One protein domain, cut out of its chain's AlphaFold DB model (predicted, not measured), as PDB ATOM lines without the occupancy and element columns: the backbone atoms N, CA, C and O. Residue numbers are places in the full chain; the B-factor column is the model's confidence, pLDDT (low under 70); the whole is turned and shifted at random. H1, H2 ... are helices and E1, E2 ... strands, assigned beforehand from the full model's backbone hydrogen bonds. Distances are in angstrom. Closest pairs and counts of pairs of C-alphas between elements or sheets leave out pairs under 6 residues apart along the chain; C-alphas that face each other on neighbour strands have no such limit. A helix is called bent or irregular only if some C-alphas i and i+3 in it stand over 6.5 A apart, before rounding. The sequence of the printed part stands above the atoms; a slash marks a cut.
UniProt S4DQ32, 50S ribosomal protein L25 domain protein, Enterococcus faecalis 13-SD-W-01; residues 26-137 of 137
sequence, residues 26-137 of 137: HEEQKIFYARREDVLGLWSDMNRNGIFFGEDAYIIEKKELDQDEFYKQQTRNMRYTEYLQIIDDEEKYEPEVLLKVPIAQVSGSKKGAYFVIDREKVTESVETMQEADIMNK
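Overview. This is residues 26 to 137 of the 137 residues of the protein "50S ribosomal protein L25 domain protein" of Enterococcus faecalis 13-SD-W-01 (UniProt S4DQ32). One strongly twisted sheet of six strands is folded back on itself into two leaves, E1 and E4 facing E6, E3 and E2, with the long bent strand E5 as the hinge. From the end of E6 the helix H4 leads away as an arm, with residues 126 to 137 sticking out free of the body, while the short helices H2 and H3 only graze the sheet at its other end. The 112 printed residues hold four named helices and six named strands, in the order H1 E1 E2 E3 H2 H3 E4 E5 E6 H4; the class is mixed, helices and strands. The sheet runs E1 E4 E5 E6 E3 E2 and is mixed, with E1 and E4 parallel and the other neighbours antiparallel. The whole is compact, with a radius of gyration of the C-alphas of 15.2 A and spans of 50 by 40 by 26 A, the arm included.

Arrangement. E5, residues 96 to 108, bends by 94 degrees at residue 104. Its pairing is staggered: residues 96 to 102 pair with E4, residues 83 to 88, and residues 103 to 108 pair with E6, residues 112 to 117. E4, E5 and E6 form a meander, each strand the antiparallel neighbour of the one before, and both steps are hairpins. N 86 and O 99 are 2.8 A apart, and N 107 and O 114 are 2.9 A apart, both within hydrogen-bond range. E1, residues 31 to 35, is an edge strand parallel to E4, with N 34 and O 85 at 2.8 A. E3, residues 55 to 61, is antiparallel to E6, with N 115 and O 58 at 2.8 A. E2, residues 39 to 44, is the other edge strand and forms a hairpin with E3, with N 42 and O 57 at 2.9 A. Across the fold, the closest C-alphas of E4 and E6, those of Leu 84 and Phe 115, are 7.3 A apart. E1 and E2 meet only through their link. H2, residues 62 to 67, and H3, residues 69 to 72, touch only at the corner, their closest C-alphas being those of Leu 65 and Tyr 71 at 5.3 A. H4, residues 119 to 135, only grazes the sheet with its residues 119 to 125; its closest C-alphas to E5 are those of Lys 121 and Pro 102, 6.6 A apart. H1, residues 27 to 30, is only just not on the sheet, with 4 pairs of C-alphas within 10 A. In H2 and H4 every O i to N i+4 pair is within hydrogen-bond range; H1 and H3 are too short for such a pair.

Along the chain. H1 begins at C-alpha 27, (38.924, 28.038, -14.135). E1 measures 13.1 A from first to last C-alpha, E2 14.9 A, E3 18.3 A, E4 16.3 A and E6 15.9 A. E5 is the longest strand by residues and measures 26.4 A, from C-alpha 96 at (31.343, 43.281, -22.169) to C-alpha 108. H1 measures 5.2 A, H2 8.4 A and H3 5.0 A. H4 measures 24.6 A and ends at C-alpha 135, (12.907, 20.488, -27.484).

Size, cuts and confidence. The two C-alphas farthest apart, those of Lys 110 and Lys 137, are 50.8 A apart. Without residues 126 to 137 the body spans 39 by 33 by 25 A. The printed part has no cut and ends at the chain's last residue. No link is long; E2 to E3, H3 to E4 and E4 to E5 are short and the others tight. The mean pLDDT of the printed part is 82.7, and residues 43 to 54, 90 to 93 and 130 to 137 are under 70.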
ATOM      1  N   HIS A  26      43.206  27.364 -11.878       85.75
ATOM      2  CA  HIS A  26      41.827  27.757 -11.627       85.75
ATOM      3  C   HIS A  26      41.091  27.997 -12.949       85.75
ATOM      4  O   HIS A  26      41.710  28.318 -13.963       85.75
ATOM      5  N   GLU A  27      39.763  27.873 -12.937       84.44
ATOM      6  CA  GLU A  27      38.924  28.038 -14.135       84.44
ATOM      7  C   GLU A  27      39.151  29.383 -14.842       84.44
ATOM      8  O   GLU A  27      39.274  29.432 -16.061       84.44
ATOM      9  N   GLU A  28      39.327  30.466 -14.085       85.25
ATOM     10  CA  GLU A  28      39.634  31.797 -14.630       85.25
ATOM     11  C   GLU A  28      40.958  31.827 -15.408       85.25
ATOM     12  O   GLU A  28      41.095  32.551 -16.385       85.25
ATOM     13  N   GLN A  29      41.931  30.996 -15.021       86.88
ATOM     14  CA  GLN A  29      43.238  30.912 -15.680       86.88
ATOM     15  C   GLN A  29      43.199  30.080 -16.967       86.88
ATOM     16  O   GLN A  29      44.155  30.108 -17.743       86.88
ATOM     17  N   LYS A  30      42.108  29.339 -17.197       92.00
ATOM     18  CA  LYS A  30      41.844  28.634 -18.457       92.00
ATOM     19  C   LYS A  30      41.207  29.551 -19.501       92.00
ATOM     20  O   LYS A  30      41.036  29.135 -20.645       92.00
ATOM     21  N   ILE A  31      40.870  30.783 -19.135       94.06
ATOM     22  CA  ILE A  31      40.325  31.786 -20.041       94.06
ATOM     23  C   ILE A  31      41.396  32.843 -20.290       94.06
ATOM     24  O   ILE A  31      42.026  33.343 -19.362       94.06
ATOM     25  N   PHE A  32      41.609  33.175 -21.558       94.88
ATOM     26  CA  PHE A  32      42.418  34.318 -21.946       94.88
ATOM     27  C   PHE A  32      41.491  35.424 -22.426       94.88
ATOM     28  O   PHE A  32      40.713  35.225 -23.357       94.88
ATOM     29  N   TYR A  33      41.580  36.582 -21.791       94.00
ATOM     30  CA  TYR A  33      40.832  37.776 -22.134       94.00
ATOM     31  C   TYR A  33      41.654  38.633 -23.086       94.00
ATOM     32  O   TYR A  33      42.822  38.923 -22.825       94.00
ATOM     33  N   ALA A  34      41.031  39.050 -24.180       94.25
ATOM     34  CA  ALA A  34      41.641  39.896 -25.187       94.25
ATOM     35  C   ALA A  34      40.731  41.062 -25.531       94.25
ATOM     36  O   ALA A  34      39.539  40.871 -25.764       94.25
ATOM     37  N   ARG A  35      41.293  42.267 -25.575       93.62
ATOM     38  CA  ARG A  35      40.545  43.433 -26.030       93.62
ATOM     39  C   ARG A  35      40.311  43.342 -27.525       93.62
ATOM     40  O   ARG A  35      41.181  42.900 -28.278       93.62
ATOM     41  N   ARG A  36      39.126  43.753 -27.958       92.75
ATOM     42  CA  ARG A  36      38.708  43.698 -29.358       92.75
ATOM     43  C   ARG A  36      39.709  44.363 -30.304       92.75
ATOM     44  O   ARG A  36      39.973  43.823 -31.374       92.75
ATOM     45  N   GLU A  37      40.241  45.518 -29.927       91.81
ATOM     46  CA  GLU A  37      41.173  46.320 -30.720       91.81
ATOM     47  C   GLU A  37      42.539  45.650 -30.934       91.81
ATOM     48  O   GLU A  37      43.197  45.920 -31.941       91.81
ATOM     49  N   ASP A  38      42.926  44.726 -30.048       92.94
ATOM     50  CA  ASP A  38      44.221  44.038 -30.085       92.94
ATOM     51  C   ASP A  38      44.169  42.701 -30.840       92.94
ATOM     52  O   ASP A  38      45.205  42.076 -31.099       92.94
ATOM     53  N   VAL A  39      42.963  42.233 -31.176       92.19
ATOM     54  CA  VAL A  39      42.734  40.922 -31.783       92.19
ATOM     55  C   VAL A  39      42.594  41.045 -33.294       92.19
ATOM     56  O   VAL A  39      41.677  41.678 -33.816       92.19
ATOM     57  N   LEU A  40      43.459  40.337 -34.023       87.88
ATOM     58  CA  LEU A  40      43.349  40.205 -35.474       87.88
ATOM     59  C   LEU A  40      42.892  38.789 -35.838       87.88
ATOM     60  O   LEU A  40      43.528  37.801 -35.467       87.88
ATOM     61  N   GLY A  41      41.796  38.692 -36.593       81.94
ATOM     62  CA  GLY A  41      41.344  37.438 -37.196       81.94
ATOM     63  C   GLY A  41      42.203  37.071 -38.402       81.94
ATOM     64  O   GLY A  41      42.478  37.912 -39.260       81.94
ATOM     65  N   LEU A  42      42.634  35.815 -38.475       74.56
ATOM     66  CA  LEU A  42      43.501  35.327 -39.538       74.56
ATOM     67  C   LEU A  42      42.903  34.078 -40.169       74.56
ATOM     68  O   LEU A  42      42.685  33.068 -39.509       74.56
ATOM     69  N   TRP A  43      42.717  34.144 -41.481       59.78
ATOM     70  CA  TRP A  43      42.500  32.971 -42.322       59.78
ATOM     71  C   TRP A  43      43.861  32.590 -42.861       59.78
ATOM     72  O   TRP A  43      44.462  33.403 -43.571       59.78
ATOM     73  N   SER A  44      44.422  31.445 -42.469       51.56
ATOM     74  CA  SER A  44      45.852  31.280 -42.701       51.56
ATOM     75  C   SER A  44      46.346  29.944 -43.225       51.56
ATOM     76  O   SER A  44      46.063  28.868 -42.711       51.56
ATOM     77  N   ASP A  45      47.197  30.089 -44.239       49.69
ATOM     78  CA  ASP A  45      48.259  29.177 -44.633       49.69
ATOM     79  C   ASP A  45      49.509  29.504 -43.799       49.69
ATOM     80  O   ASP A  45      50.398  30.248 -44.217       49.69
ATOM     81  N   MET A  46      49.528  29.045 -42.538       58.38
ATOM     82  CA  MET A  46      50.571  29.368 -41.551       58.38
ATOM     83  C   MET A  46      51.382  28.157 -41.069       58.38
ATOM     84  O   MET A  46      51.822  28.103 -39.918       58.38
ATOM     85  N   ASN A  47      51.752  27.283 -42.014       57.47
ATOM     86  CA  ASN A  47      52.662  26.139 -41.824       57.47
ATOM     87  C   ASN A  47      53.966  26.448 -41.042       57.47
ATOM     88  O   ASN A  47      54.621  25.538 -40.543       57.47
ATOM     89  N   ARG A  48      54.388  27.718 -40.923       57.94
ATOM     90  CA  ARG A  48      55.613  28.116 -40.199       57.94
ATOM     91  C   ARG A  48      55.462  28.278 -38.683       57.94
ATOM     92  O   ARG A  48      56.487  28.350 -38.012       57.94
ATOM     93  N   ASN A  49      54.243  28.332 -38.144       60.38
ATOM     94  CA  ASN A  49      54.001  28.602 -36.717       60.38
ATOM     95  C   ASN A  49      53.274  27.454 -35.988       60.38
ATOM     96  O   ASN A  49      52.749  27.667 -34.897       60.38
ATOM     97  N   GLY A  50      53.243  26.252 -36.575       59.97
ATOM     98  CA  GLY A  50      52.530  25.098 -36.007       59.97
ATOM     99  C   GLY A  50      51.008  25.150 -36.177       59.97
ATOM    100  O   GLY A  50      50.306  24.392 -35.520       59.97
ATOM    101  N   ILE A  51      50.521  26.040 -37.048       64.25
ATOM    102  CA  ILE A  51      49.112  26.178 -37.425       64.25
ATOM    103  C   ILE A  51      48.972  25.567 -38.815       64.25
ATOM    104  O   ILE A  51      49.693  25.958 -39.742       64.25
ATOM    105  N   PHE A  52      48.103  24.574 -38.948       63.91
ATOM    106  CA  PHE A  52      47.899  23.881 -40.209       63.91
ATOM    107  C   PHE A  52      47.124  24.760 -41.195       63.91
ATOM    108  O   PHE A  52      46.382  25.669 -40.824       63.91
ATOM    109  N   PHE A  53      47.324  24.502 -42.486       63.88
ATOM    110  CA  PHE A  53      46.584  25.187 -43.541       63.88
ATOM    111  C   PHE A  53      45.074  25.006 -43.356       63.88
ATOM    112  O   PHE A  53      44.594  23.876 -43.280       63.88
ATOM    113  N   GLY A  54      44.338  26.119 -43.332       67.81
ATOM    114  CA  GLY A  54      42.878  26.118 -43.202       67.81
ATOM    115  C   GLY A  54      42.361  26.141 -41.762       67.81
ATOM    116  O   GLY A  54      41.147  26.130 -41.572       67.81
ATOM    117  N   GLU A  55      43.244  26.200 -40.761       76.81
ATOM    118  CA  GLU A  55      42.837  26.467 -39.383       76.81
ATOM    119  C   GLU A  55      42.512  27.955 -39.187       76.81
ATOM    120  O   GLU A  55      43.265  28.847 -39.600       76.81
ATOM    121  N   ASP A  56      41.381  28.209 -38.530       86.81
ATOM    122  CA  ASP A  56      40.958  29.544 -38.125       86.81
ATOM    123  C   ASP A  56      41.668  29.924 -36.822       86.81
ATOM    124  O   ASP A  56      41.670  29.161 -35.851       86.81
ATOM    125  N   ALA A  57      42.290  31.104 -36.791       89.69
ATOM    126  CA  ALA A  57      43.025  31.562 -35.620       89.69
ATOM    127  C   ALA A  57      42.882  33.067 -35.391       89.69
ATOM    128  O   ALA A  57      42.759  33.862 -36.327       89.69
ATOM    129  N   TYR A  58      42.996  33.456 -34.127       92.94
ATOM    130  CA  TYR A  58      43.207  34.842 -33.722       92.94
ATOM    131  C   TYR A  58      44.677  35.067 -33.374       92.94
ATOM    132  O   TYR A  58      45.339  34.164 -32.863       92.94
ATOM    133  N   ILE A  59      45.202  36.266 -33.631       92.44
ATOM    134  CA  ILE A  59      46.508  36.695 -33.119       92.44
ATOM    135  C   ILE A  59      46.348  37.920 -32.229       92.44
ATOM    136  O   ILE A  59      45.587  38.830 -32.551       92.44
ATOM    137  N   ILE A  60      47.135  37.944 -31.156       94.25
ATOM    138  CA  ILE A  60      47.456  39.160 -30.411       94.25
ATOM    139  C   ILE A  60      48.939  39.426 -30.615       94.25
ATOM    140  O   ILE A  60      49.780  38.540 -30.405       94.25
ATOM    141  N   GLU A  61      49.268  40.623 -31.088       93.50
ATOM    142  CA  GLU A  61      50.642  40.964 -31.433       93.50
ATOM    143  C   GLU A  61      51.546  41.001 -30.197       93.50
ATOM    144  O   GLU A  61      51.152  41.366 -29.092       93.50
ATOM    145  N   LYS A  62      52.821  40.657 -30.396       92.94
ATOM    146  CA  LYS A  62      53.814  40.583 -29.320       92.94
ATOM    147  C   LYS A  62      53.974  41.911 -28.578       92.94
ATOM    148  O   LYS A  62      54.251  41.901 -27.385       92.94
ATOM    149  N   LYS A  63      53.819  43.033 -29.288       93.38
ATOM    150  CA  LYS A  63      53.922  44.370 -28.697       93.38
ATOM    151  C   LYS A  63      52.868  44.571 -27.600       93.38
ATOM    152  O   LYS A  63      53.248  45.003 -26.519       93.38
ATOM    153  N   GLU A  64      51.629  44.134 -27.831       93.12
ATOM    154  CA  GLU A  64      50.544  44.259 -26.852       93.12
ATOM    155  C   GLU A  64      50.782  43.324 -25.667       93.12
ATOM    156  O   GLU A  64      50.776  43.753 -24.516       93.12
ATOM    157  N   LEU A  65      51.136  42.064 -25.948       92.62
ATOM    158  CA  LEU A  65      51.415  41.060 -24.915       92.62
ATOM    159  C   LEU A  65      52.567  41.448 -23.973       92.62
ATOM    160  O   LEU A  65      52.541  41.097 -22.794       92.62
ATOM    161  N   ASP A  66      53.598  42.117 -24.495       90.31
ATOM    162  CA  ASP A  66      54.794  42.472 -23.727       90.31
ATOM    163  C   ASP A  66      54.655  43.827 -23.002       90.31
ATOM    164  O   ASP A  66      55.294  44.031 -21.962       90.31
ATOM    165  N   GLN A  67      53.883  44.772 -23.550       87.88
ATOM    166  CA  GLN A  67      53.808  46.146 -23.038       87.88
ATOM    167  C   GLN A  67      52.642  46.350 -22.070       87.88
ATOM    168  O   GLN A  67      52.848  46.990 -21.032       87.88
ATOM    169  N   ASP A  68      51.476  45.766 -22.346       89.06
ATOM    170  CA  ASP A  68      50.268  45.994 -21.554       89.06
ATOM    171  C   ASP A  68      50.227  45.122 -20.282       89.06
ATOM    172  O   ASP A  68      50.424  43.902 -20.309       89.06
ATOM    173  N   GLU A  69      49.953  45.753 -19.138       88.88
ATOM    174  CA  GLU A  69      49.761  45.060 -17.858       88.88
ATOM    175  C   GLU A  69      48.537  44.136 -17.864       88.88
ATOM    176  O   GLU A  69      48.562  43.099 -17.195       88.88
ATOM    177  N   PHE A  70      47.516  44.449 -18.670       90.06
ATOM    178  CA  PHE A  70      46.337  43.610 -18.877       90.06
ATOM    179  C   PHE A  70      46.716  42.191 -19.337       90.06
ATOM    180  O   PHE A  70      46.188  41.195 -18.833       90.06
ATOM    181  N   TYR A  71      47.697  42.073 -20.238       91.88
ATOM    182  CA  TYR A  71      48.140  40.783 -20.773       91.88
ATOM    183  C   TYR A  71      49.238  40.113 -19.940       91.88
ATOM    184  O   TYR A  71      49.328  38.880 -19.909       91.88
ATOM    185  N   LYS A  72      50.082  40.871 -19.230       86.38
ATOM    186  CA  LYS A  72      51.238  40.322 -18.487       86.38
ATOM    187  C   LYS A  72      50.881  39.256 -17.455       86.38
ATOM    188  O   LYS A  72      51.667  38.333 -17.227       86.38
ATOM    189  N   GLN A  73      49.723  39.370 -16.812       80.81
ATOM    190  CA  GLN A  73      49.300  38.387 -15.812       80.81
ATOM    191  C   GLN A  73      48.833  37.080 -16.468       80.81
ATOM    192  O   GLN A  73      49.181  35.993 -16.003       80.81
ATOM    193  N   GLN A  74      48.128  37.189 -17.593       89.56
ATOM    194  CA  GLN A  74      47.527  36.071 -18.323       89.56
ATOM    195  C   GLN A  74      48.560  35.292 -19.156       89.56
ATOM    196  O   GLN A  74      48.544  34.061 -19.216       89.56
ATOM    197  N   THR A  75      49.534  35.998 -19.743       88.50
ATOM    198  CA  THR A  75      50.582  35.422 -20.610       88.50
ATOM    199  C   THR A  75      51.427  34.339 -19.937       88.50
ATOM    200  O   THR A  75      51.947  33.461 -20.628       88.50
ATOM    201  N   ARG A  76      51.528  34.326 -18.599       83.50
ATOM    202  CA  ARG A  76      52.251  33.279 -17.850       83.50
ATOM    203  C   ARG A  76      51.661  31.882 -18.049       83.50
ATOM    204  O   ARG A  76      52.421  30.920 -18.138       83.50
ATOM    205  N   ASN A  77      50.335  31.791 -18.137       84.06
ATOM    206  CA  ASN A  77      49.602  30.525 -18.210       84.06
ATOM    207  C   ASN A  77      48.888  30.321 -19.549       84.06
ATOM    208  O   ASN A  77      48.253  29.295 -19.748       84.06
ATOM    209  N   MET A  78      49.064  31.246 -20.493       89.19
ATOM    210  CA  MET A  78      48.378  31.281 -21.786       89.19
ATOM    211  C   MET A  78      48.468  29.976 -22.598       89.19
ATOM    212  O   MET A  78      47.561  29.647 -23.351       89.19
ATOM    213  N   ARG A  79      49.531  29.177 -22.433       88.12
ATOM    214  CA  ARG A  79      49.650  27.866 -23.100       88.12
ATOM    215  C   ARG A  79      48.602  26.833 -22.657       88.12
ATOM    216  O   ARG A  79      48.483  25.795 -23.293       88.12
ATOM    217  N   TYR A  80      47.948  27.072 -21.525       89.56
ATOM    218  CA  TYR A  80      46.942  26.197 -20.924       89.56
ATOM    219  C   TYR A  80      45.528  26.762 -21.051       89.56
ATOM    220  O   TYR A  80      44.591  26.215 -20.477       89.56
ATOM    221  N   THR A  81      45.381  27.880 -21.753       92.69
ATOM    222  CA  THR A  81      44.085  28.474 -22.029       92.69
ATOM    223  C   THR A  81      43.253  27.527 -22.891       92.69
ATOM    224  O   THR A  81      43.711  27.062 -23.931       92.69
ATOM    225  N   GLU A  82      42.014  27.300 -22.472       95.00
ATOM    226  CA  GLU A  82      41.006  26.516 -23.185       95.00
ATOM    227  C   GLU A  82      40.026  27.408 -23.959       95.00
ATOM    228  O   GLU A  82      39.421  26.955 -24.927       95.00
ATOM    229  N   TYR A  83      39.866  28.675 -23.557       95.44
ATOM    230  CA  TYR A  83      38.966  29.630 -24.208       95.44
ATOM    231  C   TYR A  83      39.617  30.994 -24.408       95.44
ATOM    232  O   TYR A  83      40.225  31.540 -23.490       95.44
ATOM    233  N   LEU A  84      39.392  31.590 -25.573       95.69
ATOM    234  CA  LEU A  84      39.649  33.004 -25.814       95.69
ATOM    235  C   LEU A  84      38.333  33.772 -25.652       95.69
ATOM    236  O   LEU A  84      37.341  33.456 -26.315       95.69
ATOM    237  N   GLN A  85      38.327  34.772 -24.773       95.38
ATOM    238  CA  GLN A  85      37.238  35.729 -24.620       95.38
ATOM    239  C   GLN A  85      37.658  37.085 -25.175       95.38
ATOM    240  O   GLN A  85      38.568  37.721 -24.649       95.38
ATOM    241  N   ILE A  86      36.982  37.525 -26.233       94.50
ATOM    242  CA  ILE A  86      37.139  38.869 -26.781       94.50
ATOM    243  C   ILE A  86      36.171  39.785 -26.043       94.50
ATOM    244  O   ILE A  86      34.966  39.516 -26.014       94.50
ATOM    245  N   ILE A  87      36.707  40.846 -25.455       94.19
ATOM    246  CA  ILE A  87      35.958  41.813 -24.660       94.19
ATOM    247  C   ILE A  87      35.985  43.199 -25.295       94.19
ATOM    248  O   ILE A  87      36.934  43.556 -25.997       94.19
ATOM    249  N   ASP A  88      34.937  43.964 -25.021       89.44
ATOM    250  CA  ASP A  88      34.901  45.408 -25.224       89.44
ATOM    251  C   ASP A  88      35.180  46.111 -23.887       89.44
ATOM    252  O   ASP A  88      34.444  45.914 -22.913       89.44
ATOM    253  N   ASP A  89      36.267  46.880 -23.842       76.56
ATOM    254  CA  ASP A  89      36.765  47.626 -22.672       76.56
ATOM    255  C   ASP A  89      36.530  49.146 -22.841       76.56
ATOM    256  O   ASP A  89      37.198  49.976 -22.230       76.56
ATOM    257  N   GLU A  90      35.580  49.567 -23.686       65.56
ATOM    258  CA  GLU A  90      35.212  50.987 -23.782       65.56
ATOM    259  C   GLU A  90      34.531  51.480 -22.483       65.56
ATOM    260  O   GLU A  90      33.313  51.416 -22.336       65.56
ATOM    261  N   GLU A  91      35.333  51.961 -21.519       57.34
ATOM    262  CA  GLU A  91      34.978  52.745 -20.310       57.34
ATOM    263  C   GLU A  91      33.827  52.214 -19.416       57.34
ATOM    264  O   GLU A  91      33.302  52.935 -18.560       57.34
ATOM    265  N   LYS A  92      33.422  50.948 -19.551       59.50
ATOM    266  CA  LYS A  92      32.410  50.329 -18.680       59.50
ATOM    267  C   LYS A  92      33.050  49.798 -17.393       59.50
ATOM    268  O   LYS A  92      34.175  49.317 -17.387       59.50
ATOM    269  N   TYR A  93      32.297  49.842 -16.288       63.66
ATOM    270  CA  TYR A  93      32.714  49.258 -15.000       63.66
ATOM    271  C   TYR A  93      32.938  47.741 -15.079       63.66
ATOM    272  O   TYR A  93      33.718  47.201 -14.298       63.66
ATOM    273  N   GLU A  94      32.257  47.072 -16.011       75.25
ATOM    274  CA  GLU A  94      32.446  45.658 -16.313       75.25
ATOM    275  C   GLU A  94      32.604  45.492 -17.831       75.25
ATOM    276  O   GLU A  94      31.738  45.965 -18.579       75.25
ATOM    277  N   PRO A  95      33.695  44.859 -18.298       79.88
ATOM    278  CA  PRO A  95      33.925  44.647 -19.717       79.88
ATOM    279  C   PRO A  95      32.872  43.705 -20.304       79.88
ATOM    280  O   PRO A  95      32.532  42.667 -19.729       79.88
ATOM    281  N   GLU A  96      32.360  44.065 -21.477       88.88
ATOM    282  CA  GLU A  96      31.343  43.281 -22.169       88.88
ATOM    283  C   GLU A  96      32.007  42.146 -22.951       88.88
ATOM    284  O   GLU A  96      32.902  42.379 -23.761       88.88
ATOM    285  N   VAL A  97      31.572  40.900 -22.735       91.81
ATOM    286  CA  VAL A  97      32.076  39.755 -23.507       91.81
ATOM    287  C   VAL A  97      31.399  39.735 -24.873       91.81
ATOM    288  O   VAL A  97      30.233  39.368 -24.991       91.81
ATOM    289  N   LEU A  98      32.155  40.080 -25.912       91.06
ATOM    290  CA  LEU A  98      31.683  40.089 -27.297       91.06
ATOM    291  C   LEU A  98      31.688  38.693 -27.918       91.06
ATOM    292  O   LEU A  98      30.814  38.350 -28.712       91.06
ATOM    293  N   LEU A  99      32.706  37.895 -27.592       91.12
ATOM    294  CA  LEU A  99      32.875  36.560 -28.150       91.12
ATOM    295  C   LEU A  99      33.614  35.662 -27.163       91.12
ATOM    296  O   LEU A  99      34.617  36.064 -26.584       91.12
ATOM    297  N   LYS A 100      33.159  34.418 -27.025       94.06
ATOM    298  CA  LYS A 100      33.892  33.345 -26.350       94.06
ATOM    299  C   LYS A 100      34.070  32.195 -27.330       94.06
ATOM    300  O   LYS A 100      33.076  31.650 -27.798       94.06
ATOM    301  N   VAL A 101      35.313  31.818 -27.619       93.50
ATOM    302  CA  VAL A 101      35.625  30.699 -28.521       93.50
ATOM    303  C   VAL A 101      36.537  29.683 -27.839       93.50
ATOM    304  O   VAL A 101      37.470  30.082 -27.137       93.50
ATOM    305  N   PRO A 102      36.282  28.375 -28.014       95.44
ATOM    306  CA  PRO A 102      37.180  27.337 -27.537       95.44
ATOM    307  C   PRO A 102      38.456  27.314 -28.385       95.44
ATOM    308  O   PRO A 102      38.433  27.563 -29.592       95.44
ATOM    309  N   ILE A 103      39.575  27.016 -27.735       94.31
ATOM    310  CA  ILE A 103      40.911  27.025 -28.320       94.31
ATOM    311  C   ILE A 103      41.475  25.607 -28.296       94.31
ATOM    312  O   ILE A 103      41.513  24.961 -27.251       94.31
ATOM    313  N   ALA A 104      41.935  25.138 -29.454       92.12
ATOM    314  CA  ALA A 104      42.585  23.840 -29.590       92.12
ATOM    315  C   ALA A 104      44.049  23.915 -29.143       92.12
ATOM    316  O   ALA A 104      44.579  22.994 -28.524       92.12
ATOM    317  N   GLN A 105      44.715  25.027 -29.466       90.88
ATOM    318  CA  GLN A 105      46.106  25.265 -29.105       90.88
ATOM    319  C   GLN A 105      46.456  26.753 -29.106       90.88
ATOM    320  O   GLN A 105      45.903  27.549 -29.870       90.88
ATOM    321  N   VAL A 106      47.459  27.104 -28.297       91.38
ATOM    322  CA  VAL A 106      48.113  28.411 -28.355       91.38
ATOM    323  C   VAL A 106      49.558  28.254 -28.807       91.38
ATOM    324  O   VAL A 106      50.332  27.509 -28.202       91.38
ATOM    325  N   SER A 107      49.945  29.000 -29.843       88.38
ATOM    326  CA  SER A 107      51.308  29.006 -30.382       88.38
ATOM    327  C   SER A 107      51.940  30.393 -30.281       88.38
ATOM    328  O   SER A 107      51.397  31.388 -30.760       88.38
ATOM    329  N   GLY A 108      53.113  30.473 -29.654       87.56
ATOM    330  CA  GLY A 108      53.888  31.708 -29.549       87.56
ATOM    331  C   GLY A 108      54.849  31.883 -30.726       87.56
ATOM    332  O   GLY A 108      55.536  30.950 -31.133       87.56
ATOM    333  N   SER A 109      54.966  33.106 -31.240       85.56
ATOM    334  CA  SER A 109      55.906  33.458 -32.309       85.56
ATOM    335  C   SER A 109      56.575  34.814 -32.063       85.56
ATOM    336  O   SER A 109      56.255  35.536 -31.121       85.56
ATOM    337  N   LYS A 110      57.479  35.215 -32.968       86.56
ATOM    338  CA  LYS A 110      58.022  36.586 -32.978       86.56
ATOM    339  C   LYS A 110      56.955  37.654 -33.240       86.56
ATOM    340  O   LYS A 110      57.166  38.794 -32.847       86.56
ATOM    341  N   LYS A 111      55.859  37.301 -33.922       87.69
ATOM    342  CA  LYS A 111      54.763  38.228 -34.234       87.69
ATOM    343  C   LYS A 111      53.812  38.419 -33.059       87.69
ATOM    344  O   LYS A 111      53.261  39.499 -32.921       87.69
ATOM    345  N   GLY A 112      53.639  37.401 -32.221       91.75
ATOM    346  CA  GLY A 112      52.627  37.400 -31.169       91.75
ATOM    347  C   GLY A 112      52.211  35.996 -30.759       91.75
ATOM    348  O   GLY A 112      52.893  35.022 -31.104       91.75
ATOM    349  N   ALA A 113      51.097  35.914 -30.043       92.81
ATOM    350  CA  ALA A 113      50.452  34.663 -29.672       92.81
ATOM    351  C   ALA A 113      49.280  34.382 -30.607       92.81
ATOM    352  O   ALA A 113      48.438  35.249 -30.827       92.81
ATOM    353  N   TYR A 114      49.250  33.170 -31.148       92.00
ATOM    354  CA  TYR A 114      48.171  32.665 -31.976       92.00
ATOM    355  C   TYR A 114      47.275  31.746 -31.161       92.00
ATOM    356  O   TYR A 114      47.774  30.814 -30.535       92.00
ATOM    357  N   PHE A 115      45.974  31.977 -31.237       93.50
ATOM    358  CA  PHE A 115      44.926  31.195 -30.599       93.50
ATOM    359  C   PHE A 115      44.168  30.452 -31.695       93.50
ATOM    360  O   PHE A 115      43.381  31.056 -32.423       93.50
ATOM    361  N   VAL A 116      44.458  29.162 -31.855       91.69
ATOM    362  CA  VAL A 116      43.833  28.318 -32.881       91.69
ATOM    363  C   VAL A 116      42.485  27.838 -32.371       91.69
ATOM    364  O   VAL A 116      42.407  27.257 -31.289       91.69
ATOM    365  N   ILE A 117      41.432  28.082 -33.141       91.75
ATOM    366  CA  ILE A 117      40.057  27.798 -32.734       91.75
ATOM    367  C   ILE A 117      39.797  26.290 -32.796       91.75
ATOM    368  O   ILE A 117      40.071  25.639 -33.804       91.75
ATOM    369  N   ASP A 118      39.219  25.746 -31.727       92.50
ATOM    370  CA  ASP A 118      38.717  24.371 -31.694       92.50
ATOM    371  C   ASP A 118      37.362  24.303 -32.407       92.50
ATOM    372  O   ASP A 118      36.300  24.521 -31.820       92.50
ATOM    373  N   ARG A 119      37.402  24.054 -33.718       88.00
ATOM    374  CA  ARG A 119      36.192  24.028 -34.548       88.00
ATOM    375  C   ARG A 119      35.247  22.886 -34.195       88.00
ATOM    376  O   ARG A 119      34.046  23.066 -34.356       88.00
ATOM    377  N   GLU A 120      35.767  21.756 -33.718       89.44
ATOM    378  CA  GLU A 120      34.946  20.618 -33.298       89.44
ATOM    379  C   GLU A 120      34.060  21.034 -32.122       89.44
ATOM    380  O   GLU A 120      32.836  20.990 -32.235       89.44
ATOM    381  N   LYS A 121      34.651  21.618 -31.071       91.00
ATOM    382  CA  LYS A 121      33.881  22.139 -29.929       91.00
ATOM    383  C   LYS A 121      32.928  23.273 -30.293       91.00
ATOM    384  O   LYS A 121      31.862  23.395 -29.684       91.00
ATOM    385  N   VAL A 122      33.291  24.128 -31.255       86.62
ATOM    386  CA  VAL A 122      32.369  25.161 -31.762       86.62
ATOM    387  C   VAL A 122      31.138  24.502 -32.383       86.62
ATOM    388  O   VAL A 122      30.017  24.889 -32.056       86.62
ATOM    389  N   THR A 123      31.330  23.511 -33.254       85.94
ATOM    390  CA  THR A 123      30.232  22.805 -33.920       85.94
ATOM    391  C   THR A 123      29.353  22.053 -32.925       85.94
ATOM    392  O   THR A 123      28.142  22.261 -32.943       85.94
ATOM    393  N   GLU A 124      29.939  21.282 -32.005       85.38
ATOM    394  CA  GLU A 124      29.196  20.563 -30.957       85.38
ATOM    395  C   GLU A 124      28.314  21.506 -30.125       85.38
ATOM    396  O   GLU A 124      27.157  21.205 -29.819       85.38
ATOM    397  N   SER A 125      28.844  22.686 -29.786       79.00
ATOM    398  CA  SER A 125      28.107  23.697 -29.022       79.00
ATOM    399  C   SER A 125      26.896  24.223 -29.796       79.00
ATOM    400  O   SER A 125      25.815  24.370 -29.226       79.00
ATOM    401  N   VAL A 126      27.051  24.488 -31.098       78.31
ATOM    402  CA  VAL A 126      25.960  24.970 -31.961       78.31
ATOM    403  C   VAL A 126      24.883  23.903 -32.142       78.31
ATOM    404  O   VAL A 126      23.700  24.225 -32.049       78.31
ATOM    405  N   GLU A 127      25.274  22.650 -32.367       77.75
ATOM    406  CA  GLU A 127      24.339  21.527 -32.501       77.75
ATOM    407  C   GLU A 127      23.531  21.333 -31.211       77.75
ATOM    408  O   GLU A 127      22.303  21.310 -31.253       77.75
ATOM    409  N   THR A 128      24.197  21.349 -30.052       74.19
ATOM    410  CA  THR A 128      23.538  21.247 -28.739       74.19
ATOM    411  C   THR A 128      22.523  22.377 -28.512       74.19
ATOM    412  O   THR A 128      21.422  22.145 -28.009       74.19
ATOM    413  N   MET A 129      22.866  23.617 -28.883       71.62
ATOM    414  CA  MET A 129      21.950  24.758 -28.759       71.62
ATOM    415  C   MET A 129      20.732  24.617 -29.679       71.62
ATOM    416  O   MET A 129      19.608  24.878 -29.255       71.62
ATOM    417  N   GLN A 130      20.934  24.162 -30.919       69.75
ATOM    418  CA  GLN A 130      19.836  23.928 -31.859       69.75
ATOM    419  C   GLN A 130      18.903  22.809 -31.384       69.75
ATOM    420  O   GLN A 130      17.685  22.945 -31.486       69.75
ATOM    421  N   GLU A 131      19.445  21.729 -30.822       63.34
ATOM    422  CA  GLU A 131      18.652  20.644 -30.237       63.34
ATOM    423  C   GLU A 131      17.817  21.120 -29.038       63.34
ATOM    424  O   GLU A 131      16.634  20.786 -28.929       63.34
ATOM    425  N   ALA A 132      18.388  21.959 -28.168       61.34
ATOM    426  CA  ALA A 132      17.673  22.545 -27.035       61.34
ATOM    427  C   ALA A 132      16.522  23.475 -27.473       61.34
ATOM    428  O   ALA A 132      15.450  23.457 -26.866       61.34
ATOM    429  N   ASP A 133      16.704  24.245 -28.548       59.06
ATOM    430  CA  ASP A 133      15.660  25.114 -29.108       59.06
ATOM    431  C   ASP A 133      14.523  24.331 -29.784       59.06
ATOM    432  O   ASP A 133      13.394  24.821 -29.872       59.06
ATOM    433  N   ILE A 134      14.799  23.114 -30.264       59.38
ATOM    434  CA  ILE A 134      13.787  22.213 -30.834       59.38
ATOM    435  C   ILE A 134      12.979  21.527 -29.724       59.38
ATOM    436  O   ILE A 134      11.770  21.390 -29.869       59.38
ATOM    437  N   MET A 135      13.605  21.136 -28.609       55.56
ATOM    438  CA  MET A 135      12.907  20.488 -27.484       55.56
ATOM    439  C   MET A 135      12.013  21.432 -26.667       55.56
ATOM    440  O   MET A 135      11.140  20.967 -25.937       55.56
ATOM    441  N   ASN A 136      12.227  22.745 -26.774       55.66
ATOM    442  CA  ASN A 136      11.435  23.767 -26.085       55.66
ATOM    443  C   ASN A 136      10.315  24.378 -26.958       55.66
ATOM    444  O   ASN A 136       9.702  25.368 -26.549       55.66
ATOM    445  N   LYS A 137      10.049  23.814 -28.146       48.97
ATOM    446  CA  LYS A 137       8.925  24.169 -29.031       48.97
ATOM    447  C   LYS A 137       7.852  23.088 -29.024       48.97
ATOM    448  O   LYS A 137       6.666  23.478 -29.090       48.97
TER     449      LYS A 137